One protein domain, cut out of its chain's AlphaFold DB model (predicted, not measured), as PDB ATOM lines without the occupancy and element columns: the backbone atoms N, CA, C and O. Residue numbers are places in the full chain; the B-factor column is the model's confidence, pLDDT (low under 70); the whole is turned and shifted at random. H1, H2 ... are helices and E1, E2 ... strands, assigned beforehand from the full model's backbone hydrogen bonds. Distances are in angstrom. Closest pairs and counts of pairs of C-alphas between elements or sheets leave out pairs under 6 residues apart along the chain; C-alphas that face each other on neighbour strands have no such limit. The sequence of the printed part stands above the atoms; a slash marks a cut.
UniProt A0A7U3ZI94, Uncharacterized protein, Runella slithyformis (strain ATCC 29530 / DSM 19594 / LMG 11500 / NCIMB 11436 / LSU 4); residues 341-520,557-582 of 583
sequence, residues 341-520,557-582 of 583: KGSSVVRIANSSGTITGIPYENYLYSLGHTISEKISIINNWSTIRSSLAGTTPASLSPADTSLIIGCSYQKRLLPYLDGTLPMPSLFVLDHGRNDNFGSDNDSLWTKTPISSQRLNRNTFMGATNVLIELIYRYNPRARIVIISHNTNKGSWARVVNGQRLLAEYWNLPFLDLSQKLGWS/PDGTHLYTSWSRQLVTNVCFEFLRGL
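AT A GLANCE: This is residues 341 to 520 and 557 to 582 of the 583 residues of an uncharacterized protein of Runella slithyformis (strain ATCC 29530 / DSM 19594 / LMG 11500 / NCIMB 11436 / LSU 4) (UniProt A0A7U3ZI94). A small, two-strand parallel sheet, E1 and E2, with the long helices H8 and H9 near it, lies between a cluster of the helices H1 to H4 at one end and the pair H10 and H11 at the other. The short helices H5 and H6 lead from the cluster toward the sheet, and H7 packs on H9. The printed part has 206 residues, with eleven named helices and two named strands in the order H1 H2 H3 H4 H5 H6 E1 H7 H8 E2 H9 H10 H11. It is mostly helix, though under half of the residues are in named elements. The whole is compact, with a radius of gyration of the C-alphas of 17.2 A, and rounded, spanning 48 by 41 by 38 A.

IN THESE COORDINATES: E1 is residues 426 to 430, 12.8 A long, from C-alpha 426 at (79.236, 32.323, 31.994); E2 is residues 480 to 483, 10.1 A. H8 is residues 460 to 474, 22.0 A, and H9 is 492 to 506, 21.6 A. H7 is 442 to 445, H10 is 513 to 516, and H11, 565 to 580, is 22.0 A long and ends at (83.972, 43.500, 31.981). H1, 360 to 365, begins at (98.979, 9.958, 39.183); H2 is 371 to 379, H3 is 381 to 384, H4 is 398 to 405, H5 is 409 to 412 and H6 is 414 to 417.

HOW THE PARTS SIT: E1 and E2 are parallel at 29 degrees, with N 429 and O 481 2.9 A apart and N 483 and O 429 3.0 A apart, within hydrogen-bond range. E1, H7, H8 and E2 make a strand-helix-strand unit, two parallel neighbour strands with helices between them in the chain, with a right-handed crossover. E1 and H8 are near each other. The closest C-alphas of E2 and H9, Ile 482 and Ala 503, are 6.2 A apart. H8 and H9 are close but not clearly touching, the same way at a shallow tilt of 33 degrees, only just short of steep. H7 touches residues 494 to 498 of H9, closest at the C-alphas of Trp 445 and Gly 498, 4.7 A. H10 and H11 only just touch, with 3 pairs of C-alphas within 8 A, closest at Lys 516 and Val 574, 6.9 A. H2 touches H4, opposite ways at a steep tilt of 38 degrees, closest at the C-alphas of Lys 374 and Ile 405, 5.7 A. H1 and H4 are close but not clearly touching, as are H2 and H3, H5 and H8, and H6 and H8. Every O i to N i+4 pair is within hydrogen-bond range in H1, H2, H4, H9 and H11; H8 has 10 of 11, and H3, H5, H6, H7 and H10 are too short for such a pair.

THE WHOLE: The C-alphas farthest apart, of Ser 382 and Gly 581, are 49.3 A apart. Residues 521 to 556 are not printed, with 13.6 A between C-alphas 520 and 557 across the cut. Of the links printed whole, H3 to H4, E1 to H7 and H7 to H8 are long. The model's pLDDT is under 70 at residues 420 to 421 and 565.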
ATOM      1  N   LYS A 341      90.399  22.424  40.434       96.44
ATOM      2  CA  LYS A 341      91.060  21.413  41.259       96.44
ATOM      3  C   LYS A 341      92.529  21.283  40.894       96.44
ATOM      4  O   LYS A 341      92.879  21.073  39.735       96.44
ATOM      5  N   GLY A 342      93.377  21.325  41.910       96.25
ATOM      6  CA  GLY A 342      94.801  21.069  41.821       96.25
ATOM      7  C   GLY A 342      95.108  19.749  41.143       96.25
ATOM      8  O   GLY A 342      94.397  18.762  41.339       96.25
ATOM      9  N   SER A 343      96.131  19.785  40.293       96.75
ATOM     10  CA  SER A 343      96.564  18.673  39.441       96.75
ATOM     11  C   SER A 343      95.526  18.206  38.403       96.75
ATOM     12  O   SER A 343      95.848  17.380  37.561       96.75
ATOM     13  N   SER A 344      94.305  18.762  38.365       98.31
ATOM     14  CA  SER A 344      93.280  18.351  37.396       98.31
ATOM     15  C   SER A 344      93.696  18.629  35.950       98.31
ATOM     16  O   SER A 344      94.396  19.603  35.665       98.31
ATOM     17  N   VAL A 345      93.230  17.757  35.060       98.44
ATOM     18  CA  VAL A 345      93.363  17.789  33.596       98.44
ATOM     19  C   VAL A 345      91.981  17.609  32.980       98.44
ATOM     20  O   VAL A 345      91.072  17.118  33.647       98.44
ATOM     21  N   VAL A 346      91.803  17.927  31.703       98.38
ATOM     22  CA  VAL A 346      90.589  17.525  30.970       98.38
ATOM     23  C   VAL A 346      90.750  16.159  30.307       98.38
ATOM     24  O   VAL A 346      89.763  15.447  30.138       98.38
ATOM     25  N   ARG A 347      91.978  15.766  29.956       97.44
ATOM     26  CA  ARG A 347      92.279  14.497  29.272       97.44
ATOM     27  C   ARG A 347      92.026  13.274  30.148       97.44
ATOM     28  O   ARG A 347      92.178  13.328  31.366       97.44
ATOM     29  N   ILE A 348      91.707  12.146  29.522       97.50
ATOM     30  CA  ILE A 348      91.568  10.851  30.217       97.50
ATOM     31  C   ILE A 348      92.807   9.958  30.074       97.50
ATOM     32  O   ILE A 348      92.964   9.004  30.818       97.50
ATOM     33  N   ALA A 349      93.693  10.254  29.124       96.75
ATOM     34  CA  ALA A 349      94.931   9.520  28.868       96.75
ATOM     35  C   ALA A 349      95.919  10.410  28.092       96.75
ATOM     36  O   ALA A 349      95.581  11.536  27.702       96.75
ATOM     37  N   ASN A 350      97.132   9.909  27.840       94.94
ATOM     38  CA  ASN A 350      98.074  10.559  26.931       94.94
ATOM     39  C   ASN A 350      97.605  10.418  25.474       94.94
ATOM     40  O   ASN A 350      96.633   9.723  25.191       94.94
ATOM     41  N   SER A 351      98.288  11.065  24.528       92.25
ATOM     42  CA  SER A 351      97.849  11.142  23.125       92.25
ATOM     43  C   SER A 351      97.789   9.782  22.430       92.25
ATOM     44  O   SER A 351      97.014   9.616  21.492       92.25
ATOM     45  N   SER A 352      98.567   8.813  22.912       92.69
ATOM     46  CA  SER A 352      98.584   7.429  22.430       92.69
ATOM     47  C   SER A 352      97.492   6.561  23.067       92.69
ATOM     48  O   SER A 352      97.368   5.390  22.729       92.69
ATOM     49  N   GLY A 353      96.703   7.113  23.992       94.81
ATOM     50  CA  GLY A 353      95.649   6.402  24.714       94.81
ATOM     51  C   GLY A 353      96.139   5.538  25.869       94.81
ATOM     52  O   GLY A 353      95.363   4.742  26.389       94.81
ATOM     53  N   THR A 354      97.395   5.696  26.297       95.62
ATOM     54  CA  THR A 354      97.933   4.993  27.467       95.62
ATOM     55  C   THR A 354      97.992   5.918  28.682       95.62
ATOM     56  O   THR A 354      97.957   7.146  28.569       95.62
ATOM     57  N   ILE A 355      98.062   5.323  29.872       96.25
ATOM     58  CA  ILE A 355      98.203   6.060  31.140       96.25
ATOM     59  C   ILE A 355      99.656   6.108  31.624       96.25
ATOM     60  O   ILE A 355      99.960   6.747  32.629       96.25
ATOM     61  N   THR A 356     100.552   5.422  30.910       95.12
ATOM     62  CA  THR A 356     101.945   5.257  31.304       95.12
ATOM     63  C   THR A 356     102.640   6.606  31.423       95.12
ATOM     64  O   THR A 356     102.623   7.404  30.485       95.12
ATOM     65  N   GLY A 357     103.253   6.857  32.577       91.94
ATOM     66  CA  GLY A 357     104.025   8.074  32.824       91.94
ATOM     67  C   GLY A 357     103.191   9.331  33.103       91.94
ATOM     68  O   GLY A 357     103.766  10.393  33.330       91.94
ATOM     69  N   ILE A 358     101.855   9.243  33.124       96.31
ATOM     70  CA  ILE A 358     101.007  10.365  33.549       96.31
ATOM     71  C   ILE A 358     101.151  10.535  35.068       96.31
ATOM     72  O   ILE A 358     101.017   9.540  35.786       96.31
ATOM     73  N   PRO A 359     101.391  11.756  35.591       96.50
ATOM     74  CA  PRO A 359     101.377  11.997  37.031       96.50
ATOM     75  C   PRO A 359     100.070  11.497  37.649       96.50
ATOM     76  O   PRO A 359      98.987  11.823  37.155       96.50
ATOM     77  N   TYR A 360     100.153  10.691  38.707       97.38
ATOM     78  CA  TYR A 360      98.979   9.958  39.183       97.38
ATOM     79  C   TYR A 360      97.816  10.874  39.587       97.38
ATOM     80  O   TYR A 360      96.665  10.559  39.294       97.38
ATOM     81  N   GLU A 361      98.099  12.034  40.186       97.81
ATOM     82  CA  GLU A 361      97.073  13.018  40.540       97.81
ATOM     83  C   GLU A 361      96.356  13.575  39.311       97.81
ATOM     84  O   GLU A 361      95.141  13.748  39.350       97.81
ATOM     85  N   ASN A 362      97.067  13.793  38.200       98.31
ATOM     86  CA  ASN A 362      96.458  14.252  36.954       98.31
ATOM     87  C   ASN A 362      95.429  13.230  36.471       98.31
ATOM     88  O   ASN A 362      94.282  13.574  36.185       98.31
ATOM     89  N   TYR A 363      95.794  11.949  36.468       98.06
ATOM     90  CA  TYR A 363      94.881  10.882  36.069       98.06
ATOM     91  C   TYR A 363      93.688  10.740  37.035       98.06
ATOM     92  O   TYR A 363      92.520  10.718  36.623       98.06
ATOM     93  N   LEU A 364      93.958  10.723  38.343       98.38
ATOM     94  CA  LEU A 364      92.940  10.594  39.384       98.38
ATOM     95  C   LEU A 364      91.983  11.791  39.433       98.38
ATOM     96  O   LEU A 364      90.784  11.600  39.645       98.38
ATOM     97  N   TYR A 365      92.455  13.010  39.175       98.50
ATOM     98  CA  TYR A 365      91.668  14.245  39.273       98.50
ATOM     99  C   TYR A 365      91.209  14.797  37.923       98.50
ATOM    100  O   TYR A 365      90.647  15.891  37.880       98.50
ATOM    101  N   SER A 366      91.367  14.038  36.834       98.56
ATOM    102  CA  SER A 366      90.847  14.409  35.514       98.56
ATOM    103  C   SER A 366      89.356  14.772  35.554       98.56
ATOM    104  O   SER A 366      88.530  13.972  36.008       98.56
ATOM    105  N   LEU A 367      89.017  15.959  35.058       98.75
ATOM    106  CA  LEU A 367      87.652  16.431  34.871       98.75
ATOM    107  C   LEU A 367      86.918  15.622  33.792       98.75
ATOM    108  O   LEU A 367      85.718  15.397  33.915       98.75
ATOM    109  N   GLY A 368      87.624  15.146  32.760       98.00
ATOM    110  CA  GLY A 368      87.023  14.450  31.614       98.00
ATOM    111  C   GLY A 368      86.560  13.014  31.880       98.00
ATOM    112  O   GLY A 368      85.869  12.433  31.039       98.00
ATOM    113  N   HIS A 369      86.911  12.437  33.034       98.50
ATOM    114  CA  HIS A 369      86.396  11.133  33.458       98.50
ATOM    115  C   HIS A 369      84.929  11.218  33.899       98.50
ATOM    116  O   HIS A 369      84.517  12.126  34.626       98.50
ATOM    117  N   THR A 370      84.166  10.197  33.525       98.19
ATOM    118  CA  THR A 370      82.856   9.857  34.088       98.19
ATOM    119  C   THR A 370      82.998   9.268  35.493       98.19
ATOM    120  O   THR A 370      84.065   8.794  35.886       98.19
ATOM    121  N   ILE A 371      81.906   9.238  36.256       96.38
ATOM    122  CA  ILE A 371      81.853   8.582  37.568       96.38
ATOM    123  C   ILE A 371      82.181   7.090  37.441       96.38
ATOM    124  O   ILE A 371      82.964   6.582  38.240       96.38
ATOM    125  N   SER A 372      81.646   6.398  36.431       97.75
ATOM    126  CA  SER A 372      81.915   4.969  36.224       97.75
ATOM    127  C   SER A 372      83.392   4.696  35.930       97.75
ATOM    128  O   SER A 372      83.960   3.760  36.487       97.75
ATOM    129  N   GLU A 373      84.046   5.542  35.126       98.50
ATOM    130  CA  GLU A 373      85.497   5.457  34.902       98.50
ATOM    131  C   GLU A 373      86.273   5.686  36.206       98.50
ATOM    132  O   GLU A 373      87.175   4.913  36.516       98.50
ATOM    133  N   LYS A 374      85.895   6.682  37.022       98.00
ATOM    134  CA  LYS A 374      86.518   6.905  38.341       98.00
ATOM    135  C   LYS A 374      86.362   5.697  39.270       98.00
ATOM    136  O   LYS A 374      87.329   5.315  39.920       98.00
ATOM    137  N   ILE A 375      85.174   5.093  39.327       97.81
ATOM    138  CA  ILE A 375      84.912   3.891  40.136       97.81
ATOM    139  C   ILE A 375      85.773   2.724  39.644       97.81
ATOM    140  O   ILE A 375      86.391   2.040  40.457       97.81
ATOM    141  N   SER A 376      85.879   2.535  38.327       98.31
ATOM    142  CA  SER A 376      86.760   1.517  37.748       98.31
ATOM    143  C   SER A 376      88.224   1.742  38.139       98.31
ATOM    144  O   SER A 376      88.901   0.801  38.547       98.31
ATOM    145  N   ILE A 377      88.698   2.992  38.102       98.31
ATOM    146  CA  ILE A 377      90.061   3.342  38.524       98.31
ATOM    147  C   ILE A 377      90.296   2.993  39.998       98.31
ATOM    148  O   ILE A 377      91.322   2.408  40.330       98.31
ATOM    149  N   ILE A 378      89.344   3.326  40.873       98.50
ATOM    150  CA  ILE A 378      89.425   3.039  42.312       98.50
ATOM    151  C   ILE A 378      89.473   1.527  42.563       98.50
ATOM    152  O   ILE A 378      90.349   1.054  43.284       98.50
ATOM    153  N   ASN A 379      88.576   0.768  41.932       98.38
ATOM    154  CA  ASN A 379      88.482  -0.682  42.116       98.38
ATOM    155  C   ASN A 379      89.721  -1.426  41.593       98.38
ATOM    156  O   ASN A 379      90.064  -2.482  42.112       98.38
ATOM    157  N   ASN A 380      90.404  -0.866  40.591       98.19
ATOM    158  CA  ASN A 380      91.592  -1.452  39.967       98.19
ATOM    159  C   ASN A 380      92.890  -0.724  40.355       98.19
ATOM    160  O   ASN A 380      93.903  -0.836  39.657       98.19
ATOM    161  N   TRP A 381      92.878   0.039  41.453       98.19
ATOM    162  CA  TRP A 381      93.982   0.929  41.812       98.19
ATOM    163  C   TRP A 381      95.323   0.203  41.966       98.19
ATOM    164  O   TRP A 381      96.341   0.717  41.507       98.19
ATOM    165  N   SER A 382      95.328  -1.001  42.549       96.62
ATOM    166  CA  SER A 382      96.536  -1.820  42.746       96.62
ATOM    167  C   SER A 382      97.284  -2.104  41.441       96.62
ATOM    168  O   SER A 382      98.515  -2.090  41.428       96.62
ATOM    169  N   THR A 383      96.553  -2.295  40.343       96.31
ATOM    170  CA  THR A 383      97.109  -2.513  39.004       96.31
ATOM    171  C   THR A 383      97.448  -1.193  38.319       96.31
ATOM    172  O   THR A 383      98.515  -1.053  37.733       96.31
ATOM    173  N   ILE A 384      96.565  -0.197  38.401       97.44
ATOM    174  CA  ILE A 384      96.715   1.083  37.691       97.44
ATOM    175  C   ILE A 384      97.910   1.893  38.212       97.44
ATOM    176  O   ILE A 384      98.642   2.496  37.422       97.44
ATOM    177  N   ARG A 385      98.140   1.897  39.532       97.44
ATOM    178  CA  ARG A 385      99.170   2.726  40.182       97.44
ATOM    179  C   ARG A 385     100.592   2.462  39.688       97.44
ATOM    180  O   ARG A 385     101.427   3.350  39.810       97.44
ATOM    181  N   SER A 386     100.873   1.265  39.168       96.19
ATOM    182  CA  SER A 386     102.205   0.883  38.679       96.19
ATOM    183  C   SER A 386     102.531   1.483  37.311       96.19
ATOM    184  O   SER A 386     103.699   1.578  36.950       96.19
ATOM    185  N   SER A 387     101.512   1.905  36.558       96.06
ATOM    186  CA  SER A 387     101.685   2.542  35.248       96.06
ATOM    187  C   SER A 387     101.833   4.064  35.349       96.06
ATOM    188  O   SER A 387     102.365   4.698  34.440       96.06
ATOM    189  N   LEU A 388     101.361   4.673  36.437       97.12
ATOM    190  CA  LEU A 388     101.375   6.123  36.632       97.12
ATOM    191  C   LEU A 388     102.732   6.613  37.162       97.12
ATOM    192  O   LEU A 388     103.464   5.878  37.817       97.12
ATOM    193  N   ALA A 389     103.052   7.879  36.899       95.44
ATOM    194  CA  ALA A 389     104.252   8.533  37.413       95.44
ATOM    195  C   ALA A 389     104.031   9.176  38.793       95.44
ATOM    196  O   ALA A 389     102.909   9.525  39.177       95.44
ATOM    197  N   GLY A 390     105.142   9.414  39.495       92.12
ATOM    198  CA  GLY A 390     105.179  10.022  40.825       92.12
ATOM    199  C   GLY A 390     105.049   9.005  41.960       92.12
ATOM    200  O   GLY A 390     104.969   7.797  41.742       92.12
ATOM    201  N   THR A 391     105.042   9.498  43.197       94.38
ATOM    202  CA  THR A 391     104.908   8.660  44.394       94.38
ATOM    203  C   THR A 391     103.446   8.288  44.610       94.38
ATOM    204  O   THR A 391     102.683   9.039  45.212       94.38
ATOM    205  N   THR A 392     103.036   7.125  44.106       96.25
ATOM    206  CA  THR A 392     101.652   6.659  44.229       96.25
ATOM    207  C   THR A 392     101.377   6.046  45.611       96.25
ATOM    208  O   THR A 392     102.200   5.267  46.110       96.25
ATOM    209  N   PRO A 393     100.211   6.301  46.238       96.12
ATOM    210  CA  PRO A 393      99.823   5.666  47.503       96.12
ATOM    211  C   PRO A 393      99.425   4.196  47.316       96.12
ATOM    212  O   PRO A 393      98.749   3.850  46.341       96.12
ATOM    213  N   ALA A 394      99.876   3.309  48.212       96.81
ATOM    214  CA  ALA A 394      99.677   1.854  48.092       96.81
ATOM    215  C   ALA A 394      98.192   1.456  48.042       96.81
ATOM    216  O   ALA A 394      97.812   0.548  47.306       96.81
ATOM    217  N   SER A 395      97.356   2.191  48.768       96.12
ATOM    218  CA  SER A 395      95.901   2.075  48.789       96.12
ATOM    219  C   SER A 395      95.266   3.468  48.743       96.12
ATOM    220  O   SER A 395      95.933   4.469  49.000       96.12
ATOM    221  N   LEU A 396      93.980   3.532  48.391       96.62
ATOM    222  CA  LEU A 396      93.187   4.764  48.421       96.62
ATOM    223  C   LEU A 396      92.294   4.756  49.661       96.62
ATOM    224  O   LEU A 396      91.562   3.791  49.892       96.62
ATOM    225  N   SER A 397      92.332   5.827  50.450       95.50
ATOM    226  CA  SER A 397      91.440   5.987  51.600       95.50
ATOM    227  C   SER A 397      90.006   6.335  51.159       95.50
ATOM    228  O   SER A 397      89.801   6.811  50.039       95.50
ATOM    229  N   PRO A 398      88.988   6.203  52.033       88.81
ATOM    230  CA  PRO A 398      87.631   6.679  51.738       88.81
ATOM    231  C   PRO A 398      87.549   8.177  51.386       88.81
ATOM    232  O   PRO A 398      86.679   8.605  50.622       88.81
ATOM    233  N   ALA A 399      88.458   8.988  51.936       84.50
ATOM    234  CA  ALA A 399      88.564  10.402  51.594       84.50
ATOM    235  C   ALA A 399      89.108  10.590  50.170       84.50
ATOM    236  O   ALA A 399      88.569  11.402  49.412       84.50
ATOM    237  N   ASP A 400      90.111   9.798  49.780       92.31
ATOM    238  CA  ASP A 400      90.663   9.812  48.423       92.31
ATOM    239  C   ASP A 400      89.613   9.384  47.404       92.31
ATOM    240  O   ASP A 400      89.399  10.083  46.416       92.31
ATOM    241  N   THR A 401      88.899   8.283  47.649       93.88
ATOM    242  CA  THR A 401      87.869   7.787  46.722       93.88
ATOM    243  C   THR A 401      86.751   8.809  46.524       93.88
ATOM    244  O   THR A 401      86.362   9.092  45.387       93.88
ATOM    245  N   SER A 402      86.298   9.448  47.607       88.00
ATOM    246  CA  SER A 402      85.303  10.526  47.557       88.00
ATOM    247  C   SER A 402      85.801  11.731  46.755       88.00
ATOM    248  O   SER A 402      85.070  12.273  45.920       88.00
ATOM    249  N   LEU A 403      87.057  12.139  46.964       92.62
ATOM    250  CA  LEU A 403      87.679  13.229  46.215       92.62
ATOM    251  C   LEU A 403      87.793  12.895  44.721       92.62
ATOM    252  O   LEU A 403      87.418  13.719  43.886       92.62
ATOM    253  N   ILE A 404      88.273  11.698  44.383       96.94
ATOM    254  CA  ILE A 404      88.468  11.214  43.009       96.94
ATOM    255  C   ILE A 404      87.144  11.237  42.237       96.94
ATOM    256  O   ILE A 404      87.070  11.809  41.145       96.94
ATOM    257  N   ILE A 405      86.070  10.694  42.822       89.81
ATOM    258  CA  ILE A 405      84.722  10.722  42.231       89.81
ATOM    259  C   ILE A 405      84.239  12.169  42.057       89.81
ATOM    260  O   ILE A 405      83.715  12.540  40.999       89.81
ATOM    261  N   GLY A 406      84.468  13.008  43.071       89.56
ATOM    262  CA  GLY A 406      84.133  14.433  43.071       89.56
ATOM    263  C   GLY A 406      84.892  15.279  42.042       89.56
ATOM    264  O   GLY A 406      84.544  16.442  41.839       89.56
ATOM    265  N   CYS A 407      85.915  14.736  41.379       95.38
ATOM    266  CA  CYS A 407      86.642  15.429  40.313       95.38
ATOM    267  C   CYS A 407      86.031  15.238  38.918       95.38
ATOM    268  O   CYS A 407      86.412  15.964  38.012       95.38
ATOM    269  N   SER A 408      85.076  14.321  38.733       96.81
ATOM    270  CA  SER A 408      84.414  14.103  37.437       96.81
ATOM    271  C   SER A 408      83.585  15.310  36.972       96.81
ATOM    272  O   SER A 408      82.983  16.022  37.787       96.81
ATOM    273  N   TYR A 409      83.450  15.499  35.653       97.94
ATOM    274  CA  TYR A 409      82.547  16.517  35.097       97.94
ATOM    275  C   TYR A 409      81.094  16.291  35.542       97.94
ATOM    276  O   TYR A 409      80.351  17.251  35.721       97.94
ATOM    277  N   GLN A 410      80.697  15.042  35.810       94.81
ATOM    278  CA  GLN A 410      79.365  14.708  36.322       94.81
ATOM    279  C   GLN A 410      79.103  15.238  37.740       94.81
ATOM    280  O   GLN A 410      77.951  15.359  38.139       94.81
ATOM    281  N   LYS A 411      80.148  15.563  38.510       89.56
ATOM    282  CA  LYS A 411      80.018  16.210  39.826       89.56
ATOM    283  C   LYS A 411      80.311  17.707  39.789       89.56
ATOM    284  O   LYS A 411      79.750  18.443  40.594       89.56
ATOM    285  N   ARG A 412      81.182  18.163  38.883       91.94
ATOM    286  CA  ARG A 412      81.654  19.560  38.848       91.94
ATOM    287  C   ARG A 412      80.945  20.460  37.842       91.94
ATOM    288  O   ARG A 412      80.910  21.664  38.066       91.94
ATOM    289  N   LEU A 413      80.403  19.893  36.766       94.25
ATOM    290  CA  LEU A 413      79.774  20.623  35.664       94.25
ATOM    291  C   LEU A 413      78.309  20.218  35.473       94.25
ATOM    292  O   LEU A 413      77.445  21.083  35.475       94.25
ATOM    293  N   LEU A 414      78.018  18.920  35.351       86.12
ATOM    294  CA  LEU A 414      76.677  18.429  35.011       86.12
ATOM    295  C   LEU A 414      75.548  18.940  35.928       86.12
ATOM    296  O   LEU A 414      74.524  19.320  35.369       86.12
ATOM    297  N   PRO A 415      75.727  19.072  37.263       83.31
ATOM    298  CA  PRO A 415      74.666  19.589  38.128       83.31
ATOM    299  C   PRO A 415      74.189  20.997  37.748       83.31
ATOM    300  O   PRO A 415      73.063  21.370  38.032       83.31
ATOM    301  N   TYR A 416      75.043  21.800  37.110       85.25
ATOM    302  CA  TYR A 416      74.688  23.132  36.617       85.25
ATOM    303  C   TYR A 416      73.912  23.090  35.297       85.25
ATOM    304  O   TYR A 416      73.210  24.038  34.957       85.25
ATOM    305  N   LEU A 417      74.077  22.011  34.533       82.06
ATOM    306  CA  LEU A 417      73.470  21.831  33.221       82.06
ATOM    307  C   LEU A 417      72.103  21.149  33.321       82.06
ATOM    308  O   LEU A 417      71.190  21.518  32.591       82.06
ATOM    309  N   ASP A 418      71.954  20.187  34.234       75.69
ATOM    310  CA  ASP A 418      70.727  19.402  34.425       75.69
ATOM    311  C   ASP A 418      69.681  20.066  35.340       75.69
ATOM    312  O   ASP A 418      68.588  19.529  35.517       75.69
ATOM    313  N   GLY A 419      69.994  21.242  35.893       71.50
ATOM    314  CA  GLY A 419      69.103  22.014  36.759       71.50
ATOM    315  C   GLY A 419      69.189  21.667  38.248       71.50
ATOM    316  O   GLY A 419      68.482  22.283  39.043       71.50
ATOM    317  N   THR A 420      70.066  20.742  38.656       63.75
ATOM    318  CA  THR A 420      70.326  20.455  40.081       63.75
ATOM    319  C   THR A 420      70.880  21.683  40.815       63.75
ATOM    320  O   THR A 420      70.589  21.906  41.990       63.75
ATOM    321  N   LEU A 421      71.696  22.480  40.128       68.19
ATOM    322  CA  LEU A 421      72.241  23.761  40.560       68.19
ATOM    323  C   LEU A 421      71.871  24.855  39.541       68.19
ATOM    324  O   LEU A 421      71.669  24.547  38.366       68.19
ATOM    325  N   PRO A 422      71.823  26.137  39.954       70.25
ATOM    326  CA  PRO A 422      71.504  27.239  39.046       70.25
ATOM    327  C   PRO A 422      72.461  27.314  37.850       70.25
ATOM    328  O   PRO A 422      73.678  27.328  38.032       70.25
ATOM    329  N   MET A 423      71.912  27.413  36.637       83.25
ATOM    330  CA  MET A 423      72.685  27.541  35.397       83.25
ATOM    331  C   MET A 423      73.580  28.800  35.423       83.25
ATOM    332  O   MET A 423      73.071  29.902  35.647       83.25
ATOM    333  N   PRO A 424      74.894  28.675  35.159       86.31
ATOM    334  CA  PRO A 424      75.801  29.808  35.050       86.31
ATOM    335  C   PRO A 424      75.459  30.730  33.879       86.31
ATOM    336  O   PRO A 424      75.105  30.278  32.789       86.31
ATOM    337  N   SER A 425      75.651  32.032  34.083       88.25
ATOM    338  CA  SER A 425      75.606  33.041  33.018       88.25
ATOM    339  C   SER A 425      76.845  32.960  32.121       88.25
ATOM    340  O   SER A 425      76.776  33.286  30.936       88.25
ATOM    341  N   LEU A 426      77.970  32.510  32.689       96.69
ATOM    342  CA  LEU A 426      79.236  32.323  31.994       96.69
ATOM    343  C   LEU A 426      79.985  31.087  32.515       96.69
ATOM    344  O   LEU A 426      80.115  30.892  33.725       96.69
ATOM    345  N   PHE A 427      80.538  30.302  31.593       98.56
ATOM    346  CA  PHE A 427      81.478  29.217  31.869       98.56
ATOM    347  C   PHE A 427      82.901  29.662  31.531       98.56
ATOM    348  O   PHE A 427      83.157  30.164  30.438       98.56
ATOM    349  N   VAL A 428      83.837  29.442  32.446       98.75
ATOM    350  CA  VAL A 428      85.259  29.742  32.260       98.75
ATOM    351  C   VAL A 428      86.048  28.440  32.270       98.75
ATOM    352  O   VAL A 428      86.017  27.697  33.255       98.75
ATOM    353  N   LEU A 429      86.761  28.168  31.176       98.69
ATOM    354  CA  LEU A 429      87.663  27.025  31.053       98.69
ATOM    355  C   LEU A 429      89.117  27.503  31.173       98.69
ATOM    356  O   LEU A 429      89.658  28.144  30.276       98.69
ATOM    357  N   ASP A 430      89.736  27.158  32.300       98.38
ATOM    358  CA  ASP A 430      91.085  27.546  32.739       98.38
ATOM    359  C   ASP A 430      91.930  26.279  33.030       98.38
ATOM    360  O   ASP A 430      92.526  26.076  34.095       98.38
ATOM    361  N   HIS A 431      91.872  25.337  32.081       98.12
ATOM    362  CA  HIS A 431      92.629  24.077  32.047       98.12
ATOM    363  C   HIS A 431      93.693  24.114  30.945       98.12
ATOM    364  O   HIS A 431      93.608  24.933  30.034       98.12
ATOM    365  N   GLY A 432      94.664  23.197  30.989       96.38
ATOM    366  CA  GLY A 432      95.677  23.029  29.940       96.38
ATOM    367  C   GLY A 432      97.080  22.781  30.485       96.38
ATOM    368  O   GLY A 432      97.798  21.934  29.969       96.38
ATOM    369  N   ARG A 433      97.473  23.450  31.577       95.06
ATOM    370  CA  ARG A 433      98.824  23.295  32.151       95.06
ATOM    371  C   ARG A 433      99.161  21.831  32.453       95.06
ATOM    372  O   ARG A 433     100.195  21.334  32.028       95.06
ATOM    373  N   ASN A 434      98.283  21.161  33.191       97.12
ATOM    374  CA  ASN A 434      98.498  19.784  33.635       97.12
ATOM    375  C   ASN A 434      98.232  18.761  32.523       97.12
ATOM    376  O   ASN A 434      98.604  17.599  32.662       97.12
ATOM    377  N   ASP A 435      97.573  19.181  31.441       97.31
ATOM    378  CA  ASP A 435      97.300  18.349  30.274       97.31
ATOM    379  C   ASP A 435      98.540  18.187  29.386       97.31
ATOM    380  O   ASP A 435      98.542  17.305  28.532       97.31
ATOM    381  N   ASN A 436      99.577  19.014  29.564       95.25
ATOM    382  CA  ASN A 436     100.845  18.934  28.835       95.25
ATOM    383  C   ASN A 436     101.732  17.826  29.412       95.25
ATOM    384  O   ASN A 436     102.497  18.045  30.355       95.25
ATOM    385  N   PHE A 437     101.609  16.626  28.853       93.62
ATOM    386  CA  PHE A 437     102.389  15.468  29.282       93.62
ATOM    387  C   PHE A 437     103.749  15.415  28.579       93.62
ATOM    388  O   PHE A 437     103.911  15.930  27.477       93.62
ATOM    389  N   GLY A 438     104.736  14.749  29.191       87.44
ATOM    390  CA  GLY A 438     106.111  14.703  28.669       87.44
ATOM    391  C   GLY A 438     106.256  14.088  27.269       87.44
ATOM    392  O   GLY A 438     107.221  14.386  26.576       87.44
ATOM    393  N   SER A 439     105.292  13.270  26.835       86.12
ATOM    394  CA  SER A 439     105.233  12.690  25.486       86.12
ATOM    395  C   SER A 439     104.694  13.645  24.416       86.12
ATOM    396  O   SER A 439     104.705  13.304  23.234       86.12
ATOM    397  N   ASP A 440     104.150  14.798  24.808       91.88
ATOM    398  CA  ASP A 440     103.509  15.711  23.873       91.88
ATOM    399  C   ASP A 440     104.534  16.512  23.058       91.88
ATOM    400  O   ASP A 440     105.649  16.819  23.490       91.88
ATOM    401  N   ASN A 441     104.106  16.938  21.874       91.44
ATOM    402  CA  ASN A 441     104.819  17.863  21.002       91.44
ATOM    403  C   ASN A 441     103.867  18.967  20.524       91.44
ATOM    404  O   ASN A 441     102.653  18.881  20.721       91.44
ATOM    405  N   ASP A 442     104.414  19.999  19.888       92.12
ATOM    406  CA  ASP A 442     103.640  21.176  19.487       92.12
ATOM    407  C   ASP A 442     102.512  20.818  18.503       92.12
ATOM    408  O   ASP A 442     101.392  21.300  18.656       92.12
ATOM    409  N   SER A 443     102.744  19.883  17.571       90.19
ATOM    410  CA  SER A 443     101.731  19.475  16.587       90.19
ATOM    411  C   SER A 443     100.490  18.831  17.212       90.19
ATOM    412  O   SER A 443      99.426  18.884  16.597       90.19
ATOM    413  N   LEU A 444     100.600  18.210  18.389       89.12
ATOM    414  CA  LEU A 444      99.448  17.648  19.105       89.12
ATOM    415  C   LEU A 444      98.558  18.730  19.734       89.12
ATOM    416  O   LEU A 444      97.393  18.468  20.028       89.12
ATOM    417  N   TRP A 445      99.105  19.927  19.943       93.62
ATOM    418  CA  TRP A 445      98.438  21.046  20.603       93.62
ATOM    419  C   TRP A 445      97.936  22.101  19.620       93.62
ATOM    420  O   TRP A 445      96.899  22.710  19.860       93.62
ATOM    421  N   THR A 446      98.651  22.316  18.515       89.25
ATOM    422  CA  THR A 446      98.412  23.442  17.600       89.25
ATOM    423  C   THR A 446      97.814  23.024  16.258       89.25
ATOM    424  O   THR A 446      97.920  23.766  15.281       89.25
ATOM    425  N   LYS A 447      97.196  21.841  16.175       90.94
ATOM    426  CA  LYS A 447      96.524  21.363  14.964       90.94
ATOM    427  C   LYS A 447      95.039  21.147  15.218       90.94
ATOM    428  O   LYS A 447      94.661  20.427  16.138       90.94
ATOM    429  N   THR A 448      94.205  21.716  14.350       90.31
ATOM    430  CA  THR A 448      92.763  21.461  14.362       90.31
ATOM    431  C   THR A 448      92.503  19.963  14.161       90.31
ATOM    432  O   THR A 448      93.021  19.383  13.198       90.31
ATOM    433  N   PRO A 449      91.724  19.308  15.037       87.31
ATOM    434  CA  PRO A 449      91.434  17.894  14.918       87.31
ATOM    435  C   PRO A 449      90.573  17.643  13.685       87.31
ATOM    436  O   PRO A 449      89.623  18.373  13.403       87.31
ATOM    437  N   ILE A 450      90.876  16.559  12.976       89.12
ATOM    438  CA  ILE A 450      89.971  16.027  11.954       89.12
ATOM    439  C   ILE A 450      88.685  15.508  12.613       89.12
ATOM    440  O   ILE A 450      88.680  15.175  13.801       89.12
ATOM    441  N   SER A 451      87.599  15.377  11.845       87.81
ATOM    442  CA  SER A 451      86.270  15.024  12.371       87.81
ATOM    443  C   SER A 451      86.258  13.771  13.256       87.81
ATOM    444  O   SER A 451      85.604  13.770  14.297       87.81
ATOM    445  N   SER A 452      87.027  12.733  12.905       86.94
ATOM    446  CA  SER A 452      87.132  11.488  13.687       86.94
ATOM    447  C   SER A 452      87.885  11.641  15.015       86.94
ATOM    448  O   SER A 452      87.722  10.821  15.913       86.94
ATOM    449  N   GLN A 453      88.692  12.692  15.166       89.12
ATOM    450  CA  GLN A 453      89.489  12.978  16.364       89.12
ATOM    451  C   GLN A 453      88.904  14.116  17.206       89.12
ATOM    452  O   GLN A 453      89.373  14.362  18.316       89.12
ATOM    453  N   ARG A 454      87.859  14.790  16.711       94.50
ATOM    454  CA  ARG A 454      87.250  15.969  17.339       94.50
ATOM    455  C   ARG A 454      86.797  15.733  18.778       94.50
ATOM    456  O   ARG A 454      86.834  16.669  19.563       94.50
ATOM    457  N   LEU A 455      86.403  14.508  19.122       96.19
ATOM    458  CA  LEU A 455      85.966  14.110  20.466       96.19
ATOM    459  C   LEU A 455      86.936  13.133  21.150       96.19
ATOM    460  O   LEU A 455      86.577  12.457  22.114       96.19
ATOM    461  N   ASN A 456      88.169  13.028  20.650       96.19
ATOM    462  CA  ASN A 456      89.166  12.150  21.241       96.19
ATOM    463  C   ASN A 456      89.633  12.704  22.599       96.19
ATOM    464  O   ASN A 456      90.501  13.582  22.660       96.19
ATOM    465  N   ARG A 457      89.098  12.135  23.687       97.06
ATOM    466  CA  ARG A 457      89.404  12.507  25.082       97.06
ATOM    467  C   ARG A 457      90.865  12.259  25.504       97.06
ATOM    468  O   ARG A 457      91.260  12.659  26.599       97.06
ATOM    469  N   ASN A 458      91.677  11.648  24.642       96.12
ATOM    470  CA  ASN A 458      93.117  11.462  24.841       96.12
ATOM    471  C   ASN A 458      93.939  12.697  24.441       96.12
ATOM    472  O   ASN A 458      95.133  12.771  24.725       96.12
ATOM    473  N   THR A 459      93.319  13.670  23.774       95.38
ATOM    474  CA  THR A 459      93.935  14.946  23.380       95.38
ATOM    475  C   THR A 459      93.318  16.083  24.183       95.38
ATOM    476  O   THR A 459      92.150  15.990  24.558       95.38
ATOM    477  N   PHE A 460      94.072  17.157  24.441       96.62
ATOM    478  CA  PHE A 460      93.533  18.334  25.134       96.62
ATOM    479  C   PHE A 460      92.300  18.875  24.399       96.62
ATOM    480  O   PHE A 460      91.213  18.917  24.966       96.62
ATOM    481  N   MET A 461      92.442  19.169  23.103       96.19
ATOM    482  CA  MET A 461      91.358  19.727  22.296       96.19
ATOM    483  C   MET A 461      90.136  18.805  22.235       96.19
ATOM    484  O   MET A 461      89.020  19.258  22.470       96.19
ATOM    485  N   GLY A 462      90.323  17.504  21.989       97.19
ATOM    486  CA  GLY A 462      89.206  16.563  21.928       97.19
ATOM    487  C   GLY A 462      88.496  16.367  23.270       97.19
ATOM    488  O   GLY A 462      87.270  16.291  23.307       97.19
ATOM    489  N   ALA A 463      89.236  16.347  24.382       98.00
ATOM    490  CA  ALA A 463      88.647  16.278  25.716       98.00
ATOM    491  C   ALA A 463      87.857  17.546  26.066       98.00
ATOM    492  O   ALA A 463      86.739  17.450  26.574       98.00
ATOM    493  N   THR A 464      88.385  18.732  25.755       98.44
ATOM    494  CA  THR A 464      87.662  19.984  26.004       98.44
ATOM    495  C   THR A 464      86.446  20.136  25.090       98.44
ATOM    496  O   THR A 464      85.407  20.603  25.554       98.44
ATOM    497  N   ASN A 465      86.520  19.672  23.837       98.38
ATOM    498  CA  ASN A 465      85.377  19.648  22.919       98.38
ATOM    499  C   ASN A 465      84.194  18.857  23.493       98.38
ATOM    500  O   ASN A 465      83.062  19.319  23.390       98.38
ATOM    501  N   VAL A 466      84.442  17.721  24.160       98.38
ATOM    502  CA  VAL A 466      83.382  16.960  24.849       98.38
ATOM    503  C   VAL A 466      82.674  17.819  25.901       98.38
ATOM    504  O   VAL A 466      81.447  17.781  25.990       98.38
ATOM    505  N   LEU A 467      83.417  18.610  26.683       98.69
ATOM    506  CA  LEU A 467      82.833  19.486  27.706       98.69
ATOM    507  C   LEU A 467      82.046  20.647  27.083       98.69
ATOM    508  O   LEU A 467      80.936  20.933  27.529       98.69
ATOM    509  N   ILE A 468      82.589  21.289  26.046       98.75
ATOM    510  CA  ILE A 468      81.926  22.390  25.331       98.75
ATOM    511  C   ILE A 468      80.630  21.902  24.669       98.75
ATOM    512  O   ILE A 468      79.587  22.535  24.809       98.75
ATOM    513  N   GLU A 469      80.652  20.739  24.016       98.31
ATOM    514  CA  GLU A 469      79.447  20.141  23.435       98.31
ATOM    515  C   GLU A 469      78.419  19.746  24.469       98.31
ATOM    516  O   GLU A 469      77.226  19.895  24.222       98.31
ATOM    517  N   LEU A 470      78.860  19.240  25.621       97.88
ATOM    518  CA  LEU A 470      77.951  18.950  26.713       97.88
ATOM    519  C   LEU A 470      77.241  20.230  27.167       97.88
ATOM    520  O   LEU A 470      76.022  20.223  27.295       97.88
ATOM    521  N   ILE A 471      77.973  21.334  27.339       98.38
ATOM    522  CA  ILE A 471      77.387  22.635  27.693       98.38
ATOM    523  C   ILE A 471      76.379  23.079  26.623       98.38
ATOM    524  O   ILE A 471      75.226  23.356  26.954       98.38
ATOM    525  N   TYR A 472      76.764  23.080  25.344       97.94
ATOM    526  CA  TYR A 472      75.880  23.521  24.262       97.94
ATOM    527  C   TYR A 472      74.682  22.607  24.017       97.94
ATOM    528  O   TYR A 472      73.634  23.084  23.589       97.94
ATOM    529  N   ARG A 473      74.793  21.312  24.325       95.50
ATOM    530  CA  ARG A 473      73.666  20.377  24.249       95.50
ATOM    531  C   ARG A 473      72.554  20.749  25.225       95.50
ATOM    532  O   ARG A 473      71.389  20.628  24.869       95.50
ATOM    533  N   TYR A 474      72.908  21.187  26.433       91.69
ATOM    534  CA  TYR A 474      71.934  21.614  27.442       91.69
ATOM    535  C   TYR A 474      71.499  23.070  27.250       91.69
ATOM    536  O   TYR A 474      70.343  23.408  27.487       91.69
ATOM    537  N   ASN A 475      72.408  23.937  26.802       90.50
ATOM    538  CA  ASN A 475      72.111  25.335  26.526       90.50
ATOM    539  C   ASN A 475      72.899  25.833  25.300       90.50
ATOM    540  O   ASN A 475      74.038  26.286  25.444       90.50
ATOM    541  N   PRO A 476      72.282  25.851  24.103       92.56
ATOM    542  CA  PRO A 476      72.921  26.338  22.877       92.56
ATOM    543  C   PRO A 476      73.322  27.821  22.911       92.56
ATOM    544  O   PRO A 476      74.050  28.282  22.039       92.56
ATOM    545  N   ARG A 477      72.836  28.586  23.900       91.12
ATOM    546  CA  ARG A 477      73.157  30.007  24.111       91.12
ATOM    547  C   ARG A 477      74.128  30.230  25.272       91.12
ATOM    548  O   ARG A 477      74.341  31.376  25.671       91.12
ATOM    549  N   ALA A 478      74.684  29.162  25.844       93.38
ATOM    550  CA  ALA A 478      75.667  29.268  26.910       93.38
ATOM    551  C   ALA A 478      76.876  30.090  26.447       93.38
ATOM    552  O   ALA A 478      77.383  29.920  25.338       93.38
ATOM    553  N   ARG A 479      77.356  30.979  27.315       96.81
ATOM    554  CA  ARG A 479      78.584  31.732  27.066       96.81
ATOM    555  C   ARG A 479      79.749  30.977  27.680       96.81
ATOM    556  O   ARG A 479      79.696  30.616  28.855       96.81
ATOM    557  N   ILE A 480      80.789  30.751  26.892       98.69
ATOM    558  CA  ILE A 480      82.001  30.051  27.313       98.69
ATOM    559  C   ILE A 480      83.182  30.950  26.979       98.69
ATOM    560  O   ILE A 480      83.231  31.506  25.885       98.69
ATOM    561  N   VAL A 481      84.130  31.088  27.900       98.69
ATOM    562  CA  VAL A 481      85.421  31.732  27.636       98.69
ATOM    563  C   VAL A 481      86.572  30.813  27.996       98.69
ATOM    564  O   VAL A 481      86.475  29.994  28.914       98.69
ATOM    565  N   ILE A 482      87.673  30.976  27.268       98.75
ATOM    566  CA  ILE A 482      88.925  30.267  27.516       98.75
ATOM    567  C   ILE A 482      89.922  31.246  28.132       98.75
ATOM    568  O   ILE A 482      90.110  32.355  27.627       98.75
ATOM    569  N   ILE A 483      90.577  30.830  29.211       98.38
ATOM    570  CA  ILE A 483      91.652  31.592  29.846       98.38
ATOM    571  C   ILE A 483      92.947  30.805  29.700       98.38
ATOM    572  O   ILE A 483      92.999  29.606  29.979       98.38
ATOM    573  N   SER A 484      93.985  31.470  29.198       97.50
ATOM    574  CA  SER A 484      95.262  30.821  28.941       97.50
ATOM    575  C   SER A 484      96.029  30.524  30.225       97.50
ATOM    576  O   SER A 484      95.824  31.146  31.263       97.50
ATOM    577  N   HIS A 485      97.030  29.649  30.129       95.69
ATOM    578  CA  HIS A 485      98.064  29.584  31.152       95.69
ATOM    579  C   HIS A 485      98.779  30.944  31.319       95.69
ATOM    580  O   HIS A 485      98.829  31.758  30.394       95.69
ATOM    581  N   ASN A 486      99.345  31.190  32.504       92.81
ATOM    582  CA  ASN A 486      99.934  32.475  32.901       92.81
ATOM    583  C   ASN A 486     101.349  32.727  32.337       92.81
ATOM    584  O   ASN A 486     101.972  33.735  32.664       92.81
ATOM    585  N   THR A 487     101.867  31.824  31.503       90.50
ATOM    586  CA  THR A 487     103.144  31.958  30.793       90.50
ATOM    587  C   THR A 487     103.106  31.181  29.479       90.50
ATOM    588  O   THR A 487     102.475  30.130  29.395       90.50
ATOM    589  N   ASN A 488     103.799  31.691  28.463       88.75
ATOM    590  CA  ASN A 488     103.943  31.093  27.133       88.75
ATOM    591  C   ASN A 488     105.398  30.686  26.833       88.75
ATOM    592  O   ASN A 488     105.796  30.601  25.676       88.75
ATOM    593  N   LYS A 489     106.214  30.461  27.864       84.19
ATOM    594  CA  LYS A 489     107.644  30.159  27.710       84.19
ATOM    595  C   LYS A 489     107.923  28.667  27.623       84.19
ATOM    596  O   LYS A 489     107.280  27.871  28.307       84.19
ATOM    597  N   GLY A 490     108.934  28.290  26.840       85.00
ATOM    598  CA  GLY A 490     109.344  26.895  26.675       85.00
ATOM    599  C   GLY A 490     108.165  26.003  26.280       85.00
ATOM    600  O   GLY A 490     107.362  26.358  25.420       85.00
ATOM    601  N   SER A 491     108.004  24.872  26.968       83.62
ATOM    602  CA  SER A 491     106.881  23.956  26.739       83.62
ATOM    603  C   SER A 491     105.509  24.540  27.092       83.62
ATOM    604  O   SER A 491     104.506  23.900  26.811       83.62
ATOM    605  N   TRP A 492     105.412  25.724  27.700       92.19
ATOM    606  CA  TRP A 492     104.127  26.379  27.961       92.19
ATOM    607  C   TRP A 492     103.593  27.153  26.754       92.19
ATOM    608  O   TRP A 492     102.389  27.387  26.675       92.19
ATOM    609  N   ALA A 493     104.452  27.477  25.778       93.12
ATOM    610  CA  ALA A 493     104.044  28.098  24.516       93.12
ATOM    611  C   ALA A 493     102.969  27.264  23.810       93.12
ATOM    612  O   ALA A 493     101.922  27.782  23.427       93.12
ATOM    613  N   ARG A 494     103.185  25.944  23.706       94.81
ATOM    614  CA  ARG A 494     102.218  25.030  23.077       94.81
ATOM    615  C   ARG A 494     100.891  24.978  23.831       94.81
ATOM    616  O   ARG A 494      99.853  24.863  23.194       94.81
ATOM    617  N   VAL A 495     100.917  25.100  25.162       96.62
ATOM    618  CA  VAL A 495      99.699  25.102  25.983       96.62
ATOM    619  C   VAL A 495      98.866  26.334  25.668       96.62
ATOM    620  O   VAL A 495      97.701  26.198  25.304       96.62
ATOM    621  N   VAL A 496      99.479  27.521  25.720       97.12
ATOM    622  CA  VAL A 496      98.807  28.786  25.387       97.12
ATOM    623  C   VAL A 496      98.304  28.777  23.941       97.12
ATOM    624  O   VAL A 496      97.162  29.160  23.688       97.12
ATOM    625  N   ASN A 497      99.101  28.271  22.999       96.94
ATOM    626  CA  ASN A 497      98.707  28.173  21.593       96.94
ATOM    627  C   ASN A 497      97.557  27.182  21.367       96.94
ATOM    628  O   ASN A 497      96.657  27.475  20.588       96.94
ATOM    629  N   GLY A 498      97.536  26.039  22.056       97.44
ATOM    630  CA  GLY A 498      96.425  25.089  21.961       97.44
ATOM    631  C   GLY A 498      95.140  25.606  22.613       97.44
ATOM    632  O   GLY A 498      94.053  25.386  22.084       97.44
ATOM    633  N   GLN A 499      95.242  26.356  23.714       98.38
ATOM    634  CA  GLN A 499      94.099  27.056  24.315       98.38
ATOM    635  C   GLN A 499      93.541  28.136  23.374       98.38
ATOM    636  O   GLN A 499      92.325  28.247  23.221       98.38
ATOM    637  N   ARG A 500      94.421  28.890  22.705       98.25
ATOM    638  CA  ARG A 500      94.045  29.869  21.680       98.25
ATOM    639  C   ARG A 500      93.361  29.199  20.489       98.25
ATOM    640  O   ARG A 500      92.269  29.611  20.119       98.25
ATOM    641  N   LEU A 501      93.950  28.129  19.954       97.81
ATOM    642  CA  LEU A 501      93.371  27.362  18.850       97.81
ATOM    643  C   LEU A 501      91.989  26.806  19.209       97.81
ATOM    644  O   LEU A 501      91.076  26.859  18.391       97.81
ATOM    645  N   LEU A 502      91.810  26.290  20.428       98.19
ATOM    646  CA  LEU A 502      90.508  25.831  20.908       98.19
ATOM    647  C   LEU A 502      89.475  26.969  20.897       98.19
ATOM    648  O   LEU A 502      88.341  26.759  20.462       98.19
ATOM    649  N   ALA A 503      89.858  28.153  21.378       98.44
ATOM    650  CA  ALA A 503      88.982  29.316  21.385       98.44
ATOM    651  C   ALA A 503      88.627  29.761  19.958       98.44
ATOM    652  O   ALA A 503      87.454  29.968  19.666       98.44
ATOM    653  N   GLU A 504      89.605  29.826  19.052       98.00
ATOM    654  CA  GLU A 504      89.395  30.146  17.635       98.00
ATOM    655  C   GLU A 504      88.479  29.122  16.949       98.00
ATOM    656  O   GLU A 504      87.539  29.499  16.252       98.00
ATOM    657  N   TYR A 505      88.693  27.829  17.204       97.00
ATOM    658  CA  TYR A 505      87.912  26.735  16.625       97.00
ATOM    659  C   TYR A 505      86.418  26.810  16.975       97.00
ATOM    660  O   TYR A 505      85.571  26.535  16.127       97.00
ATOM    661  N   TRP A 506      86.087  27.194  18.210       97.31
ATOM    662  CA  TRP A 506      84.704  27.370  18.670       97.31
ATOM    663  C   TRP A 506      84.192  28.812  18.556       97.31
ATOM    664  O   TRP A 506      83.046  29.072  18.917       97.31
ATOM    665  N   ASN A 507      85.021  29.743  18.075       97.12
ATOM    666  CA  ASN A 507      84.755  31.182  18.076       97.12
ATOM    667  C   ASN A 507      84.364  31.725  19.471       97.12
ATOM    668  O   ASN A 507      83.370  32.435  19.637       97.12
ATOM    669  N   LEU A 508      85.139  31.351  20.492       98.31
ATOM    670  CA  LEU A 508      84.954  31.762  21.885       98.31
ATOM    671  C   LEU A 508      85.890  32.922  22.249       98.31
ATOM    672  O   LEU A 508      87.023  32.970  21.766       98.31
ATOM    673  N   PRO A 509      85.488  33.822  23.164       98.56
ATOM    674  CA  PRO A 509      86.407  34.808  23.708       98.56
ATOM    675  C   PRO A 509      87.581  34.144  24.445       98.56
ATOM    676  O   PRO A 509      87.404  33.200  25.224       98.56
ATOM    677  N   PHE A 510      88.780  34.680  24.217       98.50
ATOM    678  CA  PHE A 510      90.039  34.173  24.757       98.50
ATOM    679  C   PHE A 510      90.785  35.262  25.527       98.50
ATOM    680  O   PHE A 510      91.065  36.335  24.985       98.50
ATOM    681  N   LEU A 511      91.144  34.969  26.775       98.50
ATOM    682  CA  LEU A 511      92.067  35.788  27.555       98.50
ATOM    683  C   LEU A 511      93.458  35.163  27.530       98.50
ATOM    684  O   LEU A 511      93.701  34.150  28.185       98.50
ATOM    685  N   ASP A 512      94.388  35.818  26.838       97.44
ATOM    686  CA  ASP A 512      95.807  35.483  26.926       97.44
ATOM    687  C   ASP A 512      96.425  36.102  28.193       97.44
ATOM    688  O   ASP A 512      96.934  37.227  28.181       97.44
ATOM    689  N   LEU A 513      96.360  35.373  29.311       95.19
ATOM    690  CA  LEU A 513      96.998  35.775  30.563       95.19
ATOM    691  C   LEU A 513      98.507  35.948  30.391       95.19
ATOM    692  O   LEU A 513      99.067  36.909  30.917       95.19
ATOM    693  N   SER A 514      99.161  35.064  29.634       91.94
ATOM    694  CA  SER A 514     100.613  35.132  29.441       91.94
ATOM    695  C   SER A 514     101.051  36.463  28.823       91.94
ATOM    696  O   SER A 514     102.071  37.024  29.215       91.94
ATOM    697  N   GLN A 515     100.231  37.015  27.926       92.12
ATOM    698  CA  GLN A 515     100.468  38.313  27.310       92.12
ATOM    699  C   GLN A 515     100.057  39.481  28.220       92.12
ATOM    700  O   GLN A 515     100.748  40.498  28.274       92.12
ATOM    701  N   LYS A 516      98.924  39.370  28.926       93.94
ATOM    702  CA  LYS A 516      98.344  40.483  29.700       93.94
ATOM    703  C   LYS A 516      99.044  40.762  31.027       93.94
ATOM    704  O   LYS A 516      98.976  41.888  31.507       93.94
ATOM    705  N   LEU A 517      99.714  39.771  31.608       90.81
ATOM    706  CA  LEU A 517     100.392  39.925  32.899       90.81
ATOM    707  C   LEU A 517     101.735  40.660  32.791       90.81
ATOM    708  O   LEU A 517     102.269  41.109  33.801       90.81
ATOM    709  N   GLY A 518     102.296  40.781  31.582       84.69
ATOM    710  CA  GLY A 518     103.596  41.426  31.361       84.69
ATOM    711  C   GLY A 518     104.776  40.676  31.989       84.69
ATOM    712  O   GLY A 518     105.878  41.215  32.084       84.69
ATOM    713  N   TRP A 519     104.572  39.435  32.437       89.31
ATOM    714  CA  TRP A 519     105.625  38.615  33.023       89.31
ATOM    715  C   TRP A 519     106.547  38.074  31.931       89.31
ATOM    716  O   TRP A 519     106.103  37.403  31.004       89.31
ATOM    717  N   SER A 520     107.849  38.328  32.053       85.19
ATOM    718  CA  SER A 520     108.843  37.956  31.039       85.19
ATOM    719  C   SER A 520     110.041  37.225  31.648       85.19
ATOM    720  O   SER A 520     110.087  36.984  32.858       85.19
ATOM    721  N   PRO A 557     107.208  32.341  42.568       88.44
ATOM    722  CA  PRO A 557     108.421  31.763  43.145       88.44
ATOM    723  C   PRO A 557     108.697  30.325  42.685       88.44
ATOM    724  O   PRO A 557     109.801  30.007  42.245       88.44
ATOM    725  N   ASP A 558     107.673  29.474  42.673       88.25
ATOM    726  CA  ASP A 558     107.758  28.076  42.237       88.25
ATOM    727  C   ASP A 558     107.644  27.890  40.711       88.25
ATOM    728  O   ASP A 558     107.665  26.767  40.204       88.25
ATOM    729  N   GLY A 559     107.538  28.990  39.962       87.94
ATOM    730  CA  GLY A 559     107.402  28.993  38.509       87.94
ATOM    731  C   GLY A 559     106.034  28.511  38.024       87.94
ATOM    732  O   GLY A 559     105.923  28.032  36.894       87.94
ATOM    733  N   THR A 560     105.016  28.566  38.886       88.88
ATOM    734  CA  THR A 560     103.685  28.022  38.607       88.88
ATOM    735  C   THR A 560     102.564  28.831  39.248       88.88
ATOM    736  O   THR A 560     101.683  29.338  38.547       88.88
ATOM    737  N   HIS A 561     102.567  28.899  40.577       90.06
ATOM    738  CA  HIS A 561     101.442  29.332  41.386       90.06
ATOM    739  C   HIS A 561     101.574  30.797  41.800       90.06
ATOM    740  O   HIS A 561     102.658  31.316  42.072       90.06
ATOM    741  N   LEU A 562     100.410  31.437  41.923       88.44
ATOM    742  CA  LEU A 562     100.273  32.800  42.415       88.44
ATOM    743  C   LEU A 562     100.543  32.819  43.925       88.44
ATOM    744  O   LEU A 562      99.655  32.536  44.738       88.44
ATOM    745  N   TYR A 563     101.788  33.094  44.304       77.25
ATOM    746  CA  TYR A 563     102.204  33.006  45.703       77.25
ATOM    747  C   TYR A 563     101.955  34.304  46.472       77.25
ATOM    748  O   TYR A 563     101.496  34.273  47.614       77.25
ATOM    749  N   THR A 564     102.239  35.451  45.855       70.75
ATOM    750  CA  THR A 564     102.117  36.746  46.520       70.75
ATOM    751  C   THR A 564     100.713  37.310  46.370       70.75
ATOM    752  O   THR A 564      99.992  37.061  45.403       70.75
ATOM    753  N   SER A 565     100.327  38.121  47.346       69.25
ATOM    754  CA  SER A 565      99.072  38.860  47.312       69.25
ATOM    755  C   SER A 565      99.008  39.777  46.072       69.25
ATOM    756  O   SER A 565      97.978  39.857  45.406       69.25
ATOM    757  N   TRP A 566     100.150  40.340  45.668       74.38
ATOM    758  CA  TRP A 566     100.311  41.128  44.448       74.38
ATOM    759  C   TRP A 566     100.090  40.328  43.155       74.38
ATOM    760  O   TRP A 566      99.375  40.806  42.274       74.38
ATOM    761  N   SER A 567     100.658  39.118  43.013       81.75
ATOM    762  CA  SER A 567     100.453  38.316  41.792       81.75
ATOM    763  C   SER A 567      99.001  37.877  41.641       81.75
ATOM    764  O   SER A 567      98.452  37.941  40.541       81.75
ATOM    765  N   ARG A 568      98.340  37.536  42.754       82.44
ATOM    766  CA  ARG A 568      96.893  37.276  42.784       82.44
ATOM    767  C   ARG A 568      96.088  38.505  42.375       82.44
ATOM    768  O   ARG A 568      95.194  38.374  41.545       82.44
ATOM    769  N   GLN A 569      96.428  39.696  42.880       79.56
ATOM    770  CA  GLN A 569      95.732  40.936  42.504       79.56
ATOM    771  C   GLN A 569      95.815  41.224  41.020       79.56
ATOM    772  O   GLN A 569      94.818  41.579  40.399       79.56
ATOM    773  N   LEU A 570      97.015  41.089  40.459       84.50
ATOM    774  CA  LEU A 570      97.247  41.395  39.061       84.50
ATOM    775  C   LEU A 570      96.410  40.476  38.168       84.50
ATOM    776  O   LEU A 570      95.720  40.962  37.275       84.50
ATOM    777  N   VAL A 571      96.406  39.169  38.451       90.94
ATOM    778  CA  VAL A 571      95.569  38.208  37.719       90.94
ATOM    779  C   VAL A 571      94.083  38.512  37.913       90.94
ATOM    780  O   VAL A 571      93.350  38.541  36.929       90.94
ATOM    781  N   THR A 572      93.636  38.815  39.137       87.00
ATOM    782  CA  THR A 572      92.254  39.244  39.407       87.00
ATOM    783  C   THR A 572      91.861  40.449  38.560       87.00
ATOM    784  O   THR A 572      90.818  40.412  37.916       87.00
ATOM    785  N   ASN A 573      92.693  41.489  38.511       83.19
ATOM    786  CA  ASN A 573      92.409  42.710  37.759       83.19
ATOM    787  C   ASN A 573      92.361  42.447  36.251       83.19
ATOM    788  O   ASN A 573      91.459  42.927  35.572       83.19
ATOM    789  N   VAL A 574      93.291  41.648  35.722       92.69
ATOM    790  CA  VAL A 574      93.299  41.268  34.302       92.69
ATOM    791  C   VAL A 574      92.048  40.462  33.941       92.69
ATOM    792  O   VAL A 574      91.405  40.750  32.931       92.69
ATOM    793  N   CYS A 575      91.668  39.489  34.773       95.38
ATOM    794  CA  CYS A 575      90.439  38.721  34.598       95.38
ATOM    795  C   CYS A 575      89.196  39.613  34.699       95.38
ATOM    796  O   CYS A 575      88.301  39.496  33.870       95.38
ATOM    797  N   PHE A 576      89.145  40.524  35.672       89.94
ATOM    798  CA  PHE A 576      88.058  41.490  35.833       89.94
ATOM    799  C   PHE A 576      87.878  42.339  34.574       89.94
ATOM    800  O   PHE A 576      86.777  42.398  34.038       89.94
ATOM    801  N   GLU A 577      88.955  42.944  34.068       88.75
ATOM    802  CA  GLU A 577      88.905  43.787  32.871       88.75
ATOM    803  C   GLU A 577      88.469  43.006  31.630       88.75
ATOM    804  O   GLU A 577      87.686  43.503  30.821       88.75
ATOM    805  N   PHE A 578      88.932  41.761  31.495       95.69
ATOM    806  CA  PHE A 578      88.494  40.884  30.418       95.69
ATOM    807  C   PHE A 578      87.002  40.574  30.510       95.69
ATOM    808  O   PHE A 578      86.278  40.780  29.540       95.69
ATOM    809  N   LEU A 579      86.537  40.125  31.680       93.25
ATOM    810  CA  LEU A 579      85.130  39.816  31.910       93.25
ATOM    811  C   LEU A 579      84.261  41.055  31.680       93.25
ATOM    812  O   LEU A 579      83.261  40.969  30.980       93.25
ATOM    813  N   ARG A 580      84.681  42.227  32.167       87.94
ATOM    814  CA  ARG A 580      83.972  43.500  31.981       87.94
ATOM    815  C   ARG A 580      83.637  43.782  30.518       87.94
ATOM    816  O   ARG A 580      82.556  44.294  30.256       87.94
ATOM    817  N   GLY A 581      84.540  43.441  29.597       86.56
ATOM    818  CA  GLY A 581      84.387  43.676  28.160       86.56
ATOM    819  C   GLY A 581      83.549  42.643  27.398       86.56
ATOM    820  O   GLY A 581      83.390  42.791  26.190       86.56
ATOM    821  N   LEU A 582      83.036  41.596  28.055       86.81
ATOM    822  CA  LEU A 582      82.217  40.561  27.400       86.81
ATOM    823  C   LEU A 582      80.738  40.943  27.244       86.81
ATOM    824  O   LEU A 582      80.000  40.220  26.565       86.81
TER     825      LEU A 582